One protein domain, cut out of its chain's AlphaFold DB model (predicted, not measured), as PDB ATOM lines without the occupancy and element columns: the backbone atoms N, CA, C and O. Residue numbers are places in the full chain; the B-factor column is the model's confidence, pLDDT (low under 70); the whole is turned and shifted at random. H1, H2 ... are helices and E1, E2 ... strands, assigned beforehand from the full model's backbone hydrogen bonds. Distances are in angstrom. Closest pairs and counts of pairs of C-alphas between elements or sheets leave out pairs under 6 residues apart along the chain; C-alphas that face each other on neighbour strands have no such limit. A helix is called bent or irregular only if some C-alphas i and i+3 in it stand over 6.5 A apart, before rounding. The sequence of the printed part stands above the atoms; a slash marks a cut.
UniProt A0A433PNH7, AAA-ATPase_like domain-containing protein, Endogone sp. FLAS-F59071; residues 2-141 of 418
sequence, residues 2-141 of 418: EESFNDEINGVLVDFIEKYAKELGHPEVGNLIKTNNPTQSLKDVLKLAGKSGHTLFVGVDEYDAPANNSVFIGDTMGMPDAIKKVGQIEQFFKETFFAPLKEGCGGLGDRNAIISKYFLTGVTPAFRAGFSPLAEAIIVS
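This is residues 2 to 141 of the 418 residues of the protein "AAA-ATPase_like domain-containing protein" of Endogone sp. FLAS-F59071 (UniProt A0A433PNH7). A narrow ribbon of two parallel strands, E1 and E2, runs along one side of an elongated domain, with the long kinked helix H5 on the other side; the last residues of H5, 101 to 104, come near the ribbon. H4 folds back along the first part of H5 as a helical hairpin, while H3 packs on the later part of H5 and is joined there by H1 and the short H2. The printed part has 140 residues with five named helices and two named strands, in the order H1 H2 H3 E1 H4 H5 E2, and the class is mostly helix. It is compact, with a radius of gyration of the C-alphas of 16.4 A, and spans 52 by 34 by 22 A.

E1 is residues 56 to 61, 16.4 A long, and E2 is residues 115 to 121, 17.1 A long, ending at C-alpha 121 (228.858, 244.149, 310.219). H5, residues 80 to 104, measures 34.7 A from C-alpha 80 at (250.899, 231.121, 301.414). It has a kink of 36 degrees near residue 94 and is irregular, but only just: C-alphas 96 and 99 are 6.6 A apart. H4 is residues 65 to 72. H1, residues 2 to 19, is 25.6 A long and begins at C-alpha 2 (240.210, 248.285, 293.052). H2 is residues 29 to 32, and H3, residues 38 to 51, is 19.5 A long.

E1 and E2 are parallel neighbours at 13 degrees, with N 60 and O 119 at 2.9 A and N 116 and O 56 at 2.9 A, within hydrogen-bond range. E1, H4, H5 and E2 form a strand-helix-strand unit, two parallel neighbour strands with helices between them in the chain; its crossover is right-handed. The closest C-alphas of H5 and E2 are those of Gly 104 and Ile 115, 5.3 A apart. E1 and H5 are apart. H4 and H5 touch as a helical hairpin, opposite ways at a shallow tilt of 21 degrees, closest at the C-alphas of Ala 67 and Val 86, 5.2 A. H3 is the hub, touching three helices. It touches H5, at residues 96 to 104 of H5 alone, the same way at a shallow tilt of 22 degrees; the C-alphas of Thr 39 and Thr 96 are closest, 5.4 A. H3 also touches H1, the same way at 23 degrees, a shallow tilt, closest at the C-alphas of Asn 6 and Pro 38, 5.6 A. H2 only just touches H1 and H3, with 3 pairs of C-alphas within 8 A each; its closest pairs are Val 29 and Val 14, C-alphas 6.6 A apart, and Leu 32 and Ser 41, C-alphas 5.6 A apart. H1 and H5 are near each other. Every O i to N i+4 pair is within hydrogen-bond range in H1, H3 and H4, and 18 of 21 are in H5; H2 is too short for such a pair.

The two C-alphas farthest apart, those of Gly 25 and Asp 75, are 52.1 A apart. The printed part has no cut, and no link between named elements is long. Residues 122 to 141 hold no named element. The mean pLDDT of the printed part is 85.1; 17 residues are under 70, among them 74 to 78 and 107 to 112.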
ATOM      1  N   GLU A   2     240.049 246.833 292.858       86.06
ATOM      2  CA  GLU A   2     240.210 248.285 293.052       86.06
ATOM      3  C   GLU A   2     239.210 249.132 292.250       86.06
ATOM      4  O   GLU A   2     238.532 249.961 292.830       86.06
ATOM      5  N   GLU A   3     239.049 248.887 290.944       86.88
ATOM      6  CA  GLU A   3     238.085 249.625 290.106       86.88
ATOM      7  C   GLU A   3     236.645 249.494 290.625       86.88
ATOM      8  O   GLU A   3     236.002 250.492 290.916       86.88
ATOM      9  N   SER A   4     236.188 248.261 290.873       87.69
ATOM     10  CA  SER A   4     234.863 247.999 291.452       87.69
ATOM     11  C   SER A   4     234.672 248.640 292.830       87.69
ATOM     12  O   SER A   4     233.579 249.107 293.120       87.69
ATOM     13  N   PHE A   5     235.707 248.670 293.676       88.81
ATOM     14  CA  PHE A   5     235.662 249.375 294.957       88.81
ATOM     15  C   PHE A   5     235.546 250.891 294.750       88.81
ATOM     16  O   PHE A   5     234.756 251.550 295.422       88.81
ATOM     17  N   ASN A   6     236.306 251.446 293.805       89.19
ATOM     18  CA  ASN A   6     236.282 252.874 293.511       89.19
ATOM     19  C   ASN A   6     234.912 253.320 292.982       89.19
ATOM     20  O   ASN A   6     234.418 254.373 293.395       89.19
ATOM     21  N   ASP A   7     234.312 252.519 292.104       91.56
ATOM     22  CA  ASP A   7     232.977 252.758 291.559       91.56
ATOM     23  C   ASP A   7     231.913 252.694 292.656       91.56
ATOM     24  O   ASP A   7     231.086 253.601 292.748       91.56
ATOM     25  N   GLU A   8     231.980 251.690 293.536       91.81
ATOM     26  CA  GLU A   8     231.051 251.533 294.662       91.81
ATOM     27  C   GLU A   8     231.115 252.732 295.617       91.81
ATOM     28  O   GLU A   8     230.095 253.353 295.915       91.81
ATOM     29  N   ILE A   9     232.318 253.129 296.053       92.62
ATOM     30  CA  ILE A   9     232.481 254.274 296.959       92.62
ATOM     31  C   ILE A   9     231.970 255.560 296.314       92.62
ATOM     32  O   ILE A   9     231.222 256.305 296.944       92.62
ATOM     33  N   ASN A  10     232.358 255.843 295.069       94.44
ATOM     34  CA  ASN A  10     231.890 257.050 294.397       94.44
ATOM     35  C   ASN A  10     230.367 257.020 294.193       94.44
ATOM     36  O   ASN A  10     229.735 258.049 294.408       94.44
ATOM     37  N   GLY A  11     229.777 255.870 293.852       95.12
ATOM     38  CA  GLY A  11     228.327 255.697 293.735       95.12
ATOM     39  C   GLY A  11     227.597 256.024 295.038       95.12
ATOM     40  O   GLY A  11     226.732 256.899 295.057       95.12
ATOM     41  N   VAL A  12     228.025 255.427 296.154       95.00
ATOM     42  CA  VAL A  12     227.451 255.695 297.486       95.00
ATOM     43  C   VAL A  12     227.575 257.174 297.870       95.00
ATOM     44  O   VAL A  12     226.653 257.751 298.453       95.00
ATOM     45  N   LEU A  13     228.702 257.815 297.548       95.75
ATOM     46  CA  LEU A  13     228.909 259.236 297.830       95.75
ATOM     47  C   LEU A  13     228.026 260.142 296.961       95.75
ATOM     48  O   LEU A  13     227.526 261.142 297.472       95.75
ATOM     49  N   VAL A  14     227.819 259.808 295.683       96.50
ATOM     50  CA  VAL A  14     226.889 260.527 294.795       96.50
ATOM     51  C   VAL A  14     225.476 260.456 295.365       96.50
ATOM     52  O   VAL A  14     224.879 261.503 295.618       96.50
ATOM     53  N   ASP A  15     224.990 259.252 295.670       96.44
ATOM     54  CA  ASP A  15     223.655 259.039 296.236       96.44
ATOM     55  C   ASP A  15     223.474 259.798 297.557       96.44
ATOM     56  O   ASP A  15     222.426 260.397 297.812       96.44
ATOM     57  N   PHE A  16     224.508 259.818 298.404       96.38
ATOM     58  CA  PHE A  16     224.511 260.592 299.642       96.38
ATOM     59  C   PHE A  16     224.391 262.100 299.379       96.38
ATOM     60  O   PHE A  16     223.560 262.765 300.002       96.38
ATOM     61  N   ILE A  17     225.194 262.645 298.459       96.31
ATOM     62  CA  ILE A  17     225.172 264.073 298.122       96.31
ATOM     63  C   ILE A  17     223.804 264.473 297.564       96.31
ATOM     64  O   ILE A  17     223.263 265.501 297.966       96.31
ATOM     65  N   GLU A  18     223.240 263.676 296.658       95.94
ATOM     66  CA  GLU A  18     221.942 263.957 296.044       95.94
ATOM     67  C   GLU A  18     220.808 263.881 297.068       95.94
ATOM     68  O   GLU A  18     219.972 264.787 297.148       95.94
ATOM     69  N   LYS A  19     220.811 262.841 297.911       96.31
ATOM     70  CA  LYS A  19     219.796 262.638 298.949       96.31
ATOM     71  C   LYS A  19     219.785 263.753 299.993       96.31
ATOM     72  O   LYS A  19     218.705 264.147 300.428       96.31
ATOM     73  N   TYR A  20     220.957 264.249 300.386       96.12
ATOM     74  CA  TYR A  20     221.117 265.287 301.410       96.12
ATOM     75  C   TYR A  20     221.536 266.640 300.822       96.12
ATOM     76  O   TYR A  20     222.172 267.457 301.490       96.12
ATOM     77  N   ALA A  21     221.196 266.902 299.555       95.62
ATOM     78  CA  ALA A  21     221.651 268.098 298.851       95.62
ATOM     79  C   ALA A  21     221.263 269.385 299.590       95.62
ATOM     80  O   ALA A  21     222.051 270.323 299.642       95.62
ATOM     81  N   LYS A  22     220.072 269.436 300.194       95.38
ATOM     82  CA  LYS A  22     219.590 270.614 300.925       95.38
ATOM     83  C   LYS A  22     220.413 270.871 302.190       95.38
ATOM     84  O   LYS A  22     220.792 272.009 302.455       95.38
ATOM     85  N   GLU A  23     220.683 269.824 302.956       94.81
ATOM     86  CA  GLU A  23     221.457 269.844 304.197       94.81
ATOM     87  C   GLU A  23     222.926 270.201 303.936       94.81
ATOM     88  O   GLU A  23     223.556 270.891 304.732       94.81
ATOM     89  N   LEU A  24     223.458 269.790 302.784       93.94
ATOM     90  CA  LEU A  24     224.840 270.043 302.369       93.94
ATOM     91  C   LEU A  24     225.030 271.374 301.616       93.94
ATOM     92  O   LEU A  24     226.139 271.670 301.169       93.94
ATOM     93  N   GLY A  25     223.971 272.177 301.446       93.00
ATOM     94  CA  GLY A  25     224.046 273.488 300.788       93.00
ATOM     95  C   GLY A  25     224.080 273.443 299.255       93.00
ATOM     96  O   GLY A  25     224.694 274.303 298.631       93.00
ATOM     97  N   HIS A  26     223.417 272.454 298.656       93.38
ATOM     98  CA  HIS A  26     223.327 272.187 297.216       93.38
ATOM     99  C   HIS A  26     224.693 272.141 296.514       93.38
ATOM    100  O   HIS A  26     224.944 272.913 295.584       93.38
ATOM    101  N   PRO A  27     225.599 271.251 296.952       92.81
ATOM    102  CA  PRO A  27     226.915 271.142 296.348       92.81
ATOM    103  C   PRO A  27     226.834 270.553 294.932       92.81
ATOM    104  O   PRO A  27     226.015 269.685 294.636       92.81
ATOM    105  N   GLU A  28     227.748 270.973 294.060       91.00
ATOM    106  CA  GLU A  28     227.933 270.339 292.755       91.00
ATOM    107  C   GLU A  28     228.738 269.040 292.902       91.00
ATOM    108  O   GLU A  28     229.915 269.060 293.273       91.00
ATOM    109  N   VAL A  29     228.116 267.908 292.557       89.94
ATOM    110  CA  VAL A  29     228.695 266.556 292.678       89.94
ATOM    111  C   VAL A  29     230.063 266.446 291.991       89.94
ATOM    112  O   VAL A  29     231.014 265.935 292.583       89.94
ATOM    113  N   GLY A  30     230.208 266.993 290.779       87.12
ATOM    114  CA  GLY A  30     231.452 266.917 289.999       87.12
ATOM    115  C   GLY A  30     232.664 267.596 290.652       87.12
ATOM    116  O   GLY A  30     233.806 267.253 290.347       87.12
ATOM    117  N   ASN A  31     232.445 268.522 291.592       88.31
ATOM    118  CA  ASN A  31     233.538 269.161 292.326       88.31
ATOM    119  C   ASN A  31     234.071 268.272 293.458       88.31
ATOM    120  O   ASN A  31     235.255 268.366 293.794       88.31
ATOM    121  N   LEU A  32     233.226 267.395 294.005       89.94
ATOM    122  CA  LEU A  32     233.533 266.528 295.145       89.94
ATOM    123  C   LEU A  32     234.000 265.139 294.707       89.94
ATOM    124  O   LEU A  32     234.927 264.594 295.295       89.94
ATOM    125  N   ILE A  33     233.394 264.580 293.662       93.94
ATOM    126  CA  ILE A  33     233.668 263.211 293.227       93.94
ATOM    127  C   ILE A  33     234.855 263.190 292.263       93.94
ATOM    128  O   ILE A  33     234.820 263.776 291.180       93.94
ATOM    129  N   LYS A  34     235.930 262.503 292.655       91.31
ATOM    130  CA  LYS A  34     237.119 262.262 291.834       91.31
ATOM    131  C   LYS A  34     237.080 260.830 291.307       91.31
ATOM    132  O   LYS A  34     237.313 259.887 292.060       91.31
ATOM    133  N   THR A  35     236.860 260.667 290.001       83.69
ATOM    134  CA  THR A  35     236.715 259.351 289.345       83.69
ATOM    135  C   THR A  35     237.843 258.376 289.695       83.69
ATOM    136  O   THR A  35     237.581 257.228 290.019       83.69
ATOM    137  N   ASN A  36     239.092 258.854 289.733       84.25
ATOM    138  CA  ASN A  36     240.270 258.010 289.979       84.25
ATOM    139  C   ASN A  36     240.824 258.121 291.410       84.25
ATOM    140  O   ASN A  36     241.937 257.671 291.669       84.25
ATOM    141  N   ASN A  37     240.118 258.792 292.325       87.19
ATOM    142  CA  ASN A  37     240.586 258.977 293.699       87.19
ATOM    143  C   ASN A  37     239.407 259.027 294.690       87.19
ATOM    144  O   ASN A  37     239.121 260.086 295.257       87.19
ATOM    145  N   PRO A  38     238.722 257.892 294.916       85.88
ATOM    146  CA  PRO A  38     237.584 257.817 295.833       85.88
ATOM    147  C   PRO A  38     237.977 258.114 297.282       85.88
ATOM    148  O   PRO A  38     237.176 258.664 298.030       85.88
ATOM    149  N   THR A  39     239.226 257.841 297.672       91.00
ATOM    150  CA  THR A  39     239.796 258.270 298.955       91.00
ATOM    151  C   THR A  39     239.654 259.783 299.128       91.00
ATOM    152  O   THR A  39     239.232 260.262 300.180       91.00
ATOM    153  N   GLN A  40     239.981 260.554 298.085       92.44
ATOM    154  CA  GLN A  40     239.810 262.002 298.093       92.44
ATOM    155  C   GLN A  40     238.331 262.397 298.035       92.44
ATOM    156  O   GLN A  40     237.946 263.287 298.791       92.44
ATOM    157  N   SER A  41     237.507 261.716 297.226       94.50
ATOM    158  CA  SER A  41     236.049 261.933 297.204       94.50
ATOM    159  C   SER A  41     235.448 261.811 298.607       94.50
ATOM    160  O   SER A  41     234.734 262.702 299.065       94.50
ATOM    161  N   LEU A  42     235.795 260.741 299.329       93.56
ATOM    162  CA  LEU A  42     235.349 260.492 300.694       93.56
ATOM    163  C   LEU A  42     235.796 261.623 301.624       93.56
ATOM    164  O   LEU A  42     234.970 262.202 302.328       93.56
ATOM    165  N   LYS A  43     237.080 262.005 301.591       92.69
ATOM    166  CA  LYS A  43     237.598 263.123 302.400       92.69
ATOM    167  C   LYS A  43     236.876 264.441 302.104       92.69
ATOM    168  O   LYS A  43     236.631 265.214 303.032       92.69
ATOM    169  N   ASP A  44     236.548 264.714 300.847       93.31
ATOM    170  CA  ASP A  44     235.868 265.945 300.440       93.31
ATOM    171  C   ASP A  44     234.410 265.969 300.917       93.31
ATOM    172  O   ASP A  44     233.961 266.992 301.443       93.31
ATOM    173  N   VAL A  45     233.703 264.836 300.851       93.94
ATOM    174  CA  VAL A  45     232.340 264.694 301.393       93.94
ATOM    175  C   VAL A  45     232.321 264.805 302.919       93.94
ATOM    176  O   VAL A  45     231.497 265.544 303.459       93.94
ATOM    177  N   LEU A  46     233.260 264.162 303.625       92.50
ATOM    178  CA  LEU A  46     233.386 264.306 305.081       92.50
ATOM    179  C   LEU A  46     233.580 265.782 305.460       92.50
ATOM    180  O   LEU A  46     232.840 266.319 306.282       92.50
ATOM    181  N   LYS A  47     234.521 266.479 304.807       91.19
ATOM    182  CA  LYS A  47     234.765 267.913 305.040       91.19
ATOM    183  C   LYS A  47     233.540 268.773 304.747       91.19
ATOM    184  O   LYS A  47     233.311 269.746 305.464       91.19
ATOM    185  N   LEU A  48     232.782 268.462 303.698       93.25
ATOM    186  CA  LEU A  48     231.563 269.187 303.355       93.25
ATOM    187  C   LEU A  48     230.496 269.043 304.440       93.25
ATOM    188  O   LEU A  48     229.924 270.050 304.857       93.25
ATOM    189  N   ALA A  49     230.266 267.822 304.925       92.56
ATOM    190  CA  ALA A  49     229.337 267.573 306.022       92.56
ATOM    191  C   ALA A  49     229.745 268.361 307.277       92.56
ATOM    192  O   ALA A  49     228.929 269.093 307.837       92.56
ATOM    193  N   GLY A  50     231.034 268.320 307.636       90.38
ATOM    194  CA  GLY A  50     231.571 269.086 308.762       90.38
ATOM    195  C   GLY A  50     231.407 270.603 308.595       90.38
ATOM    196  O   GLY A  50     230.969 271.282 309.520       90.38
ATOM    197  N   LYS A  51     231.680 271.151 307.399       90.06
ATOM    198  CA  LYS A  51     231.448 272.578 307.082       90.06
ATOM    199  C   LYS A  51     229.977 272.975 307.159       90.06
ATOM    200  O   LYS A  51     229.680 274.114 307.503       90.06
ATOM    201  N   SER A  52     229.085 272.042 306.848       91.06
ATOM    202  CA  SER A  52     227.635 272.228 306.934       91.06
ATOM    203  C   SER A  52     227.111 272.062 308.369       91.06
ATOM    204  O   SER A  52     225.916 272.188 308.607       91.06
ATOM    205  N   GLY A  53     227.994 271.810 309.345       90.50
ATOM    206  CA  GLY A  53     227.634 271.657 310.756       90.50
ATOM    207  C   GLY A  53     227.004 270.304 311.088       90.50
ATOM    208  O   GLY A  53     226.336 270.182 312.115       90.50
ATOM    209  N   HIS A  54     227.196 269.296 310.236       92.19
ATOM    210  CA  HIS A  54     226.631 267.963 310.407       92.19
ATOM    211  C   HIS A  54     227.687 266.937 310.807       92.19
ATOM    212  O   HIS A  54     228.825 266.963 310.337       92.19
ATOM    213  N   THR A  55     227.267 265.990 311.644       92.69
ATOM    214  CA  THR A  55     228.012 264.764 311.922       92.69
ATOM    215  C   THR A  55     227.404 263.593 311.158       92.69
ATOM    216  O   THR A  55     226.220 263.585 310.822       92.69
ATOM    217  N   LEU A  56     228.225 262.585 310.892       92.75
ATOM    218  CA  LEU A  56     227.881 261.420 310.097       92.75
ATOM    219  C   LEU A  56     227.864 260.154 310.953       92.75
ATOM    220  O   LEU A  56     228.598 260.019 311.940       92.75
ATOM    221  N   PHE A  57     227.006 259.230 310.539       92.56
ATOM    222  CA  PHE A  57     227.037 257.824 310.911       92.56
ATOM    223  C   PHE A  57     227.490 257.052 309.676       92.56
ATOM    224  O   PHE A  57     226.910 257.233 308.604       92.56
ATOM    225  N   VAL A  58     228.510 256.211 309.817       92.12
ATOM    226  CA  VAL A  58     229.008 255.388 308.712       92.12
ATOM    227  C   VAL A  58     228.813 253.919 309.071       92.12
ATOM    228  O   VAL A  58     229.311 253.455 310.097       92.12
ATOM    229  N   GLY A  59     228.064 253.212 308.226       92.69
ATOM    230  CA  GLY A  59     227.892 251.764 308.281       92.69
ATOM    231  C   GLY A  59     228.702 251.103 307.173       92.69
ATOM    232  O   GLY A  59     228.696 251.591 306.045       92.69
ATOM    233  N   VAL A  60     229.397 250.018 307.497       91.50
ATOM    234  CA  VAL A  60     230.147 249.210 306.531       91.50
ATOM    235  C   VAL A  60     229.793 247.750 306.747       91.50
ATOM    236  O   VAL A  60     229.852 247.255 307.872       91.50
ATOM    237  N   ASP A  61     229.432 247.082 305.661       91.56
ATOM    238  CA  ASP A  61     229.054 245.675 305.648       91.56
ATOM    239  C   ASP A  61     230.045 244.869 304.805       91.56
ATOM    240  O   ASP A  61     230.543 245.383 303.802       91.56
ATOM    241  N   GLU A  62     230.356 243.648 305.247       88.31
ATOM    242  CA  GLU A  62     231.144 242.623 304.534       88.31
ATOM    243  C   GLU A  62     232.403 243.151 303.806       88.31
ATOM    244  O   GLU A  62     232.767 242.683 302.723       88.31
ATOM    245  N   TYR A  63     233.114 244.133 304.381       88.00
ATOM    246  CA  TYR A  63     234.300 244.714 303.726       88.00
ATOM    247  C   TYR A  63     235.408 243.678 303.492       88.00
ATOM    248  O   TYR A  63     236.274 243.851 302.634       88.00
ATOM    249  N   ASP A  64     235.408 242.615 304.290       86.31
ATOM    250  CA  ASP A  64     236.341 241.506 304.231       86.31
ATOM    251  C   ASP A  64     235.990 240.506 303.122       86.31
ATOM    252  O   ASP A  64     236.812 239.639 302.836       86.31
ATOM    253  N   ALA A  65     234.852 240.639 302.428       88.06
ATOM    254  CA  ALA A  65     234.446 239.746 301.341       88.06
ATOM    255  C   ALA A  65     235.559 239.481 300.300       88.06
ATOM    256  O   ALA A  65     235.772 238.318 299.949       88.06
ATOM    257  N   PRO A  66     236.352 240.466 299.821       87.75
ATOM    258  CA  PRO A  66     237.452 240.190 298.891       87.75
ATOM    259  C   PRO A  66     238.573 239.328 299.499       87.75
ATOM    260  O   PRO A  66     239.179 238.508 298.796       87.75
ATOM    261  N   ALA A  67     238.854 239.511 300.792       85.38
ATOM    262  CA  ALA A  67     239.859 238.751 301.526       85.38
ATOM    263  C   ALA A  67     239.334 237.345 301.868       85.38
ATOM    264  O   ALA A  67     239.982 236.360 301.511       85.38
ATOM    265  N   ASN A  68     238.113 237.247 302.403       82.50
ATOM    266  CA  ASN A  68     237.362 236.007 302.614       82.50
ATOM    267  C   ASN A  68     237.328 235.153 301.349       82.50
ATOM    268  O   ASN A  68     237.709 233.988 301.379       82.50
ATOM    269  N   ASN A  69     236.948 235.731 300.210       83.00
ATOM    270  CA  ASN A  69     236.893 235.021 298.932       83.00
ATOM    271  C   ASN A  69     238.271 234.540 298.466       83.00
ATOM    272  O   ASN A  69     238.368 233.529 297.781       83.00
ATOM    273  N   SER A  70     239.344 235.242 298.834       82.44
ATOM    274  CA  SER A  70     240.706 234.827 298.490       82.44
ATOM    275  C   SER A  70     241.202 233.659 299.349       82.44
ATOM    276  O   SER A  70     242.020 232.879 298.864       82.44
ATOM    277  N   VAL A  71     240.720 233.522 300.591       79.62
ATOM    278  CA  VAL A  71     241.130 232.444 301.510       79.62
ATOM    279  C   VAL A  71     240.186 231.250 301.481       79.62
ATOM    280  O   VAL A  71     240.644 230.121 301.597       79.62
ATOM    281  N   PHE A  72     238.883 231.470 301.344       75.88
ATOM    282  CA  PHE A  72     237.863 230.445 301.570       75.88
ATOM    283  C   PHE A  72     237.201 229.925 300.292       75.88
ATOM    284  O   PHE A  72     236.330 229.069 300.394       75.88
ATOM    285  N   ILE A  73     237.556 230.413 299.099       70.94
ATOM    286  CA  ILE A  73     236.994 229.914 297.833       70.94
ATOM    287  C   ILE A  73     238.103 229.271 296.986       70.94
ATOM    288  O   ILE A  73     239.104 229.910 296.669       70.94
ATOM    289  N   GLY A  74     237.891 228.011 296.584       62.47
ATOM    290  CA  GLY A  74     238.803 227.217 295.743       62.47
ATOM    291  C   GLY A  74     239.723 226.259 296.516       62.47
ATOM    292  O   GLY A  74     239.611 226.123 297.731       62.47
ATOM    293  N   ASP A  75     240.645 225.597 295.804       61.62
ATOM    294  CA  ASP A  75     241.590 224.610 296.374       61.62
ATOM    295  C   ASP A  75     242.802 225.258 297.075       61.62
ATOM    296  O   ASP A  75     243.688 224.572 297.582       61.62
ATOM    297  N   THR A  76     242.871 226.592 297.109       59.25
ATOM    298  CA  THR A  76     244.009 227.352 297.651       59.25
ATOM    299  C   THR A  76     243.817 227.790 299.104       59.25
ATOM    300  O   THR A  76     244.479 228.725 299.561       59.25
ATOM    301  N   MET A  77     242.897 227.156 299.833       69.19
ATOM    302  CA  MET A  77     242.562 227.562 301.194       69.19
ATOM    303  C   MET A  77     243.768 227.470 302.131       69.19
ATOM    304  O   MET A  77     244.458 226.453 302.179       69.19
ATOM    305  N   GLY A  78     244.040 228.557 302.859       64.69
ATOM    306  CA  GLY A  78     245.189 228.631 303.767       64.69
ATOM    307  C   GLY A  78     246.542 228.414 303.069       64.69
ATOM    308  O   GLY A  78     247.489 227.961 303.704       64.69
ATOM    309  N   MET A  79     246.654 228.688 301.764       74.06
ATOM    310  CA  MET A  79     247.934 228.650 301.048       74.06
ATOM    311  C   MET A  79     248.725 229.954 301.258       74.06
ATOM    312  O   MET A  79     248.119 231.027 301.324       74.06
ATOM    313  N   PRO A  80     250.073 229.918 301.272       76.94
ATOM    314  CA  PRO A  80     250.899 231.121 301.414       76.94
ATOM    315  C   PRO A  80     250.586 232.219 300.388       76.94
ATOM    316  O   PRO A  80     250.550 233.396 300.739       76.94
ATOM    317  N   ASP A  81     250.300 231.845 299.137       81.62
ATOM    318  CA  ASP A  81     249.947 232.802 298.081       81.62
ATOM    319  C   ASP A  81     248.580 233.460 298.317       81.62
ATOM    320  O   ASP A  81     248.416 234.654 298.053       81.62
ATOM    321  N   ALA A  82     247.616 232.715 298.871       80.38
ATOM    322  CA  ALA A  82     246.314 233.253 299.257       80.38
ATOM    323  C   ALA A  82     246.463 234.271 300.397       80.38
ATOM    324  O   ALA A  82     245.931 235.374 300.306       80.38
ATOM    325  N   ILE A  83     247.267 233.955 301.418       80.19
ATOM    326  CA  ILE A  83     247.551 234.880 302.526       80.19
ATOM    327  C   ILE A  83     248.340 236.105 302.059       80.19
ATOM    328  O   ILE A  83     248.051 237.225 302.472       80.19
ATOM    329  N   LYS A  84     249.290 235.942 301.132       84.00
ATOM    330  CA  LYS A  84     249.990 237.081 300.525       84.00
ATOM    331  C   LYS A  84     249.015 238.020 299.814       84.00
ATOM    332  O   LYS A  84     249.132 239.237 299.946       84.00
ATOM    333  N   LYS A  85     248.050 237.462 299.077       86.56
ATOM    334  CA  LYS A  85     246.991 238.238 298.429       86.56
ATOM    335  C   LYS A  85     246.113 238.944 299.463       86.56
ATOM    336  O   LYS A  85     245.843 240.125 299.284       86.56
ATOM    337  N   VAL A  86     245.738 238.284 300.560       86.56
ATOM    338  CA  VAL A  86     245.027 238.932 301.678       86.56
ATOM    339  C   VAL A  86     245.797 240.130 302.212       86.56
ATOM    340  O   VAL A  86     245.219 241.204 302.308       86.56
ATOM    341  N   GLY A  87     247.099 239.993 302.475       85.56
ATOM    342  CA  GLY A  87     247.909 241.109 302.970       85.56
ATOM    343  C   GLY A  87     247.916 242.317 302.022       85.56
ATOM    344  O   GLY A  87     247.901 243.460 302.472       85.56
ATOM    345  N   GLN A  88     247.876 242.090 300.702       87.94
ATOM    346  CA  GLN A  88     247.730 243.170 299.714       87.94
ATOM    347  C   GLN A  88     246.353 243.846 299.792       87.94
ATOM    348  O   GLN A  88     246.264 245.068 299.712       87.94
ATOM    349  N   ILE A  89     245.293 243.055 299.970       89.19
ATOM    350  CA  ILE A  89     243.915 243.542 300.119       89.19
ATOM    351  C   ILE A  89     243.776 244.364 301.405       89.19
ATOM    352  O   ILE A  89     243.265 245.481 301.372       89.19
ATOM    353  N   GLU A  90     244.266 243.842 302.529       86.56
ATOM    354  CA  GLU A  90     244.251 244.531 303.821       86.56
ATOM    355  C   GLU A  90     244.990 245.867 303.743       86.56
ATOM    356  O   GLU A  90     244.457 246.895 304.164       86.56
ATOM    357  N   GLN A  91     246.182 245.885 303.137       87.75
ATOM    358  CA  GLN A  91     246.943 247.119 302.966       87.75
ATOM    359  C   GLN A  91     246.182 248.143 302.115       87.75
ATOM    360  O   GLN A  91     246.108 249.314 302.495       87.75
ATOM    361  N   PHE A  92     245.563 247.708 301.013       90.25
ATOM    362  CA  PHE A  92     244.749 248.573 300.160       90.25
ATOM    363  C   PHE A  92     243.599 249.224 300.940       90.25
ATOM    364  O   PHE A  92     243.492 250.451 300.964       90.25
ATOM    365  N   PHE A  93     242.767 248.437 301.628       89.81
ATOM    366  CA  PHE A  93     241.634 248.970 302.395       89.81
ATOM    367  C   PHE A  93     242.087 249.862 303.554       89.81
ATOM    368  O   PHE A  93     241.448 250.873 303.860       89.81
ATOM    369  N   LYS A  94     243.205 249.519 304.197       87.38
ATOM    370  CA  LYS A  94     243.759 250.288 305.310       87.38
ATOM    371  C   LYS A  94     244.134 251.695 304.863       87.38
ATOM    372  O   LYS A  94     243.785 252.654 305.548       87.38
ATOM    373  N   GLU A  95     244.818 251.821 303.728       87.31
ATOM    374  CA  GLU A  95     245.288 253.106 303.205       87.31
ATOM    375  C   GLU A  95     244.175 253.919 302.532       87.31
ATOM    376  O   GLU A  95     244.104 255.137 302.712       87.31
ATOM    377  N   THR A  96     243.302 253.264 301.766       88.88
ATOM    378  CA  THR A  96     242.341 253.951 300.888       88.88
ATOM    379  C   THR A  96     240.976 254.189 301.526       88.88
ATOM    380  O   THR A  96     240.298 255.147 301.161       88.88
ATOM    381  N   PHE A  97     240.579 253.378 302.510       89.88
ATOM    382  CA  PHE A  97     239.238 253.434 303.092       89.88
ATOM    383  C   PHE A  97     239.252 253.732 304.590       89.88
ATOM    384  O   PHE A  97     238.730 254.755 305.031       89.88
ATOM    385  N   PHE A  98     239.906 252.887 305.388       89.00
ATOM    386  CA  PHE A  98     239.845 253.003 306.846       89.00
ATOM    387  C   PHE A  98     240.671 254.164 307.405       89.00
ATOM    388  O   PHE A  98     240.267 254.759 308.402       89.00
ATOM    389  N   ALA A  99     241.798 254.528 306.785       87.69
ATOM    390  CA  ALA A  99     242.570 255.697 307.207       87.69
ATOM    391  C   ALA A  99     241.765 257.015 307.088       87.69
ATOM    392  O   ALA A  99     241.665 257.719 308.093       87.69
ATOM    393  N   PRO A 100     241.114 257.338 305.949       89.00
ATOM    394  CA  PRO A 100     240.201 258.482 305.859       89.00
ATOM    395  C   PRO A 100     239.054 258.464 306.875       89.00
ATOM    396  O   PRO A 100     238.703 259.510 307.419       89.00
ATOM    397  N   LEU A 101     238.471 257.293 307.147       89.31
ATOM    398  CA  LEU A 101     237.408 257.165 308.145       89.31
ATOM    399  C   LEU A 101     237.937 257.444 309.555       89.31
ATOM    400  O   LEU A 101     237.315 258.194 310.303       89.31
ATOM    401  N   LYS A 102     239.129 256.934 309.891       85.31
ATOM    402  CA  LYS A 102     239.800 257.247 311.159       85.31
ATOM    403  C   LYS A 102     240.055 258.743 311.310       85.31
ATOM    404  O   LYS A 102     239.777 259.298 312.366       85.31
ATOM    405  N   GLU A 103     240.557 259.393 310.259       85.81
ATOM    406  CA  GLU A 103     240.737 260.851 310.236       85.81
ATOM    407  C   GLU A 103     239.405 261.579 310.499       85.81
ATOM    408  O   GLU A 103     239.368 262.541 311.264       85.81
ATOM    409  N   GLY A 104     238.301 261.099 309.912       86.06
ATOM    410  CA  GLY A 104     236.959 261.657 310.089       86.06
ATOM    411  C   GLY A 104     236.384 261.521 311.503       86.06
ATOM    412  O   GLY A 104     235.609 262.384 311.917       86.06
ATOM    413  N   CYS A 105     236.772 260.489 312.258       83.69
ATOM    414  CA  CYS A 105     236.405 260.323 313.670       83.69
ATOM    415  C   CYS A 105     237.109 261.330 314.600       83.69
ATOM    416  O   CYS A 105     236.691 261.496 315.744       83.69
ATOM    417  N   GLY A 106     238.147 262.026 314.119       75.00
ATOM    418  CA  GLY A 106     238.940 262.960 314.919       75.00
ATOM    419  C   GLY A 106     239.824 262.274 315.970       75.00
ATOM    420  O   GLY A 106     239.861 261.052 316.097       75.00
ATOM    421  N   GLY A 107     240.586 263.079 316.718       64.81
ATOM    422  CA  GLY A 107     241.345 262.616 317.884       64.81
ATOM    423  C   GLY A 107     240.546 262.732 319.187       64.81
ATOM    424  O   GLY A 107     239.568 263.476 319.266       64.81
ATOM    425  N   LEU A 108     240.992 262.046 320.247       46.84
ATOM    426  CA  LEU A 108     240.416 262.194 321.590       46.84
ATOM    427  C   LEU A 108     240.419 263.673 322.029       46.84
ATOM    428  O   LEU A 108     241.478 264.274 322.202       46.84
ATOM    429  N   GLY A 109     239.229 264.245 322.234       49.62
ATOM    430  CA  GLY A 109     239.047 265.633 322.680       49.62
ATOM    431  C   GLY A 109     238.936 266.678 321.563       49.62
ATOM    432  O   GLY A 109     238.802 267.865 321.868       49.62
ATOM    433  N   ASP A 110     238.959 266.263 320.293       55.88
ATOM    434  CA  ASP A 110     238.755 267.167 319.165       55.88
ATOM    435  C   ASP A 110     237.264 267.512 319.007       55.88
ATOM    436  O   ASP A 110     236.398 266.637 318.972       55.88
ATOM    437  N   ARG A 111     236.938 268.806 318.919       51.34
ATOM    438  CA  ARG A 111     235.546 269.282 318.774       51.34
ATOM    439  C   ARG A 111     235.033 269.183 317.334       51.34
ATOM    440  O   ARG A 111     233.901 269.583 317.076       51.34
ATOM    441  N   ASN A 112     235.855 268.658 316.424       63.97
ATOM    442  CA  ASN A 112     235.602 268.602 314.985       63.97
ATOM    443  C   ASN A 112     235.473 267.170 314.430       63.97
ATOM    444  O   ASN A 112     235.629 266.980 313.225       63.97
ATOM    445  N   ALA A 113     235.197 266.164 315.270       81.94
ATOM    446  CA  ALA A 113     234.877 264.817 314.794       81.94
ATOM    447  C   ALA A 113     233.639 264.862 313.882       81.94
ATOM    448  O   ALA A 113     232.534 265.183 314.320       81.94
ATOM    449  N   ILE A 114     233.832 264.557 312.599       90.69
ATOM    450  CA  ILE A 114     232.763 264.575 311.597       90.69
ATOM    451  C   ILE A 114     232.007 263.251 311.663       90.69
ATOM    452  O   ILE A 114     230.784 263.232 311.607       90.69
ATOM    453  N   ILE A 115     232.712 262.134 311.840       90.38
ATOM    454  CA  ILE A 115     232.099 260.823 312.044       90.38
ATOM    455  C   ILE A 115     231.846 260.648 313.538       90.38
ATOM    456  O   ILE A 115     232.769 260.497 314.332       90.38
ATOM    457  N   SER A 116     230.572 260.672 313.916       88.56
ATOM    458  CA  SER A 116     230.146 260.508 315.311       88.56
ATOM    459  C   SER A 116     230.068 259.045 315.740       88.56
ATOM    460  O   SER A 116     230.208 258.734 316.921       88.56
ATOM    461  N   LYS A 117     229.798 258.150 314.786       86.81
ATOM    462  CA  LYS A 117     229.601 256.719 315.005       86.81
ATOM    463  C   LYS A 117     230.015 255.939 313.764       86.81
ATOM    464  O   LYS A 117     229.716 256.347 312.639       86.81
ATOM    465  N   TYR A 118     230.648 254.801 314.005       86.38
ATOM    466  CA  TYR A 118     231.096 253.867 312.986       86.38
ATOM    467  C   TYR A 118     230.610 252.465 313.345       86.38
ATOM    468  O   TYR A 118     230.839 252.017 314.469       86.38
ATOM    469  N   PHE A 119     229.905 251.800 312.431       89.81
ATOM    470  CA  PHE A 119     229.346 250.468 312.649       89.81
ATOM    471  C   PHE A 119     229.792 249.513 311.547       89.81
ATOM    472  O   PHE A 119     229.688 249.828 310.364       89.81
ATOM    473  N   LEU A 120     230.291 248.351 311.958       88.81
ATOM    474  CA  LEU A 120     230.821 247.307 311.090       88.81
ATOM    475  C   LEU A 120     229.990 246.049 311.279       88.81
ATOM    476  O   LEU A 120     229.740 245.653 312.417       88.81
ATOM    477  N   THR A 121     229.609 245.405 310.186       90.50
ATOM    478  CA  THR A 121     228.858 244.149 310.219       90.50
ATOM    479  C   THR A 121     229.331 243.199 309.123       90.50
ATOM    480  O   THR A 121     230.046 243.609 308.211       90.50
ATOM    481  N   GLY A 122     229.032 241.908 309.283       85.94
ATOM    482  CA  GLY A 122     229.411 240.875 308.314       85.94
ATOM    483  C   GLY A 122     230.908 240.547 308.273       85.94
ATOM    484  O   GLY A 122     231.365 239.964 307.301       85.94
ATOM    485  N   VAL A 123     231.677 240.910 309.307       86.75
ATOM    486  CA  VAL A 123     233.146 240.797 309.303       86.75
ATOM    487  C   VAL A 123     233.617 239.554 310.053       86.75
ATOM    488  O   VAL A 123     233.322 239.369 311.237       86.75
ATOM    489  N   THR A 124     234.433 238.740 309.396       84.88
ATOM    490  CA  THR A 124     235.154 237.622 309.999       84.88
ATOM    491  C   THR A 124     236.318 238.158 310.846       84.88
ATOM    492  O   THR A 124     237.137 238.930 310.340       84.88
ATOM    493  N   PRO A 125     236.473 237.733 312.117       82.12
ATOM    494  CA  PRO A 125     237.478 238.300 313.027       82.12
ATOM    495  C   PRO A 125     238.921 238.269 312.516       82.12
ATOM    496  O   PRO A 125     239.685 239.177 312.830       82.12
ATOM    497  N   ALA A 126     239.255 237.284 311.676       81.69
ATOM    498  CA  ALA A 126     240.554 237.147 311.016       81.69
ATOM    499  C   ALA A 126     241.009 238.408 310.260       81.69
ATOM    500  O   ALA A 126     242.199 238.687 310.163       81.69
ATOM    501  N   PHE A 127     240.058 239.173 309.717       81.00
ATOM    502  CA  PHE A 127     240.328 240.342 308.876       81.00
ATOM    503  C   PHE A 127     240.074 241.654 309.609       81.00
ATOM    504  O   PHE A 127     240.048 242.712 308.990       81.00
ATOM    505  N   ARG A 128     239.868 241.618 310.926       79.19
ATOM    506  CA  ARG A 128     239.754 242.821 311.754       79.19
ATOM    507  C   ARG A 128     241.125 243.295 312.229       79.19
ATOM    508  O   ARG A 128     241.420 244.487 312.145       79.19
ATOM    509  N   ALA A 129     241.965 242.369 312.690       67.94
ATOM    510  CA  ALA A 129     243.250 242.678 313.317       67.94
ATOM    511  C   ALA A 129     244.236 243.408 312.380       67.94
ATOM    512  O   ALA A 129     244.995 244.271 312.824       67.94
ATOM    513  N   GLY A 130     244.150 243.163 311.065       64.56
ATOM    514  CA  GLY A 130     244.953 243.854 310.046       64.56
ATOM    515  C   GLY A 130     244.702 245.369 309.943       64.56
ATOM    516  O   GLY A 130     245.524 246.113 309.393       64.56
ATOM    517  N   PHE A 131     243.606 245.872 310.520       72.44
ATOM    518  CA  PHE A 131     243.207 247.272 310.430       72.44
ATOM    519  C   PHE A 131     243.336 247.968 311.783       72.44
ATOM    520  O   PHE A 131     242.401 248.019 312.575       72.44
ATOM    521  N   SER A 132     244.478 248.618 312.022       64.25
ATOM    522  CA  SER A 132     244.688 249.413 313.242       64.25
ATOM    523  C   SER A 132     243.626 250.496 313.518       64.25
ATOM    524  O   SER A 132     243.407 250.793 314.693       64.25
ATOM    525  N   PRO A 133     242.924 251.088 312.523       66.81
ATOM    526  CA  PRO A 133     241.761 251.935 312.796       66.81
ATOM    527  C   PRO A 133     240.600 251.232 313.504       66.81
ATOM    528  O   PRO A 133     239.803 251.899 314.152       66.81
ATOM    529  N   LEU A 134     240.508 249.907 313.388       71.62
ATOM    530  CA  LEU A 134     239.439 249.097 313.965       71.62
ATOM    531  C   LEU A 134     239.757 248.580 315.366       71.62
ATOM    532  O   LEU A 134     238.845 248.124 316.045       71.62
ATOM    533  N   ALA A 135     241.004 248.702 315.827       69.38
ATOM    534  CA  ALA A 135     241.402 248.282 317.171       69.38
ATOM    535  C   ALA A 135     240.627 249.014 318.287       69.38
ATOM    536  O   ALA A 135     240.482 248.490 319.385       69.38
ATOM    537  N   GLU A 136     240.113 250.215 318.007       69.50
ATOM    538  CA  GLU A 136     239.299 251.005 318.944       69.50
ATOM    539  C   GLU A 136     237.796 250.688 318.856       69.50
ATOM    540  O   GLU A 136     237.024 251.110 319.717       69.50
ATOM    541  N   ALA A 137     237.351 249.959 317.827       79.25
ATOM    542  CA  ALA A 137     235.954 249.558 317.715       79.25
ATOM    543  C   ALA A 137     235.627 248.484 318.761       79.25
ATOM    544  O   ALA A 137     236.454 247.633 319.071       79.25
ATOM    545  N   ILE A 138     234.404 248.490 319.276       85.31
ATOM    546  CA  ILE A 138     233.957 247.526 320.285       85.31
ATOM    547  C   ILE A 138     233.272 246.362 319.566       85.31
ATOM    548  O   ILE A 138     232.400 246.587 318.726       85.31
ATOM    549  N   ILE A 139     233.672 245.126 319.874       85.50
ATOM    550  CA  ILE A 139     232.955 243.931 319.415       85.50
ATOM    551  C   ILE A 139     231.704 243.800 320.274       85.50
ATOM    552  O   ILE A 139     231.800 243.737 321.491       85.50
ATOM    553  N   VAL A 140     230.540 243.796 319.629       89.62
ATOM    554  CA  VAL A 140     229.241 243.720 320.313       89.62
ATOM    555  C   VAL A 140     228.482 242.425 320.026       89.62
ATOM    556  O   VAL A 140     227.417 242.196 320.588       89.62
ATOM    557  N   SER A 141     229.010 241.568 319.148       87.69
ATOM    558  CA  SER A 141     228.339 240.344 318.688       87.69
ATOM    559  C   SER A 141     228.166 239.290 319.785       87.69
ATOM    560  O   SER A 141     227.333 238.392 319.650       87.69
TER     561      SER A 141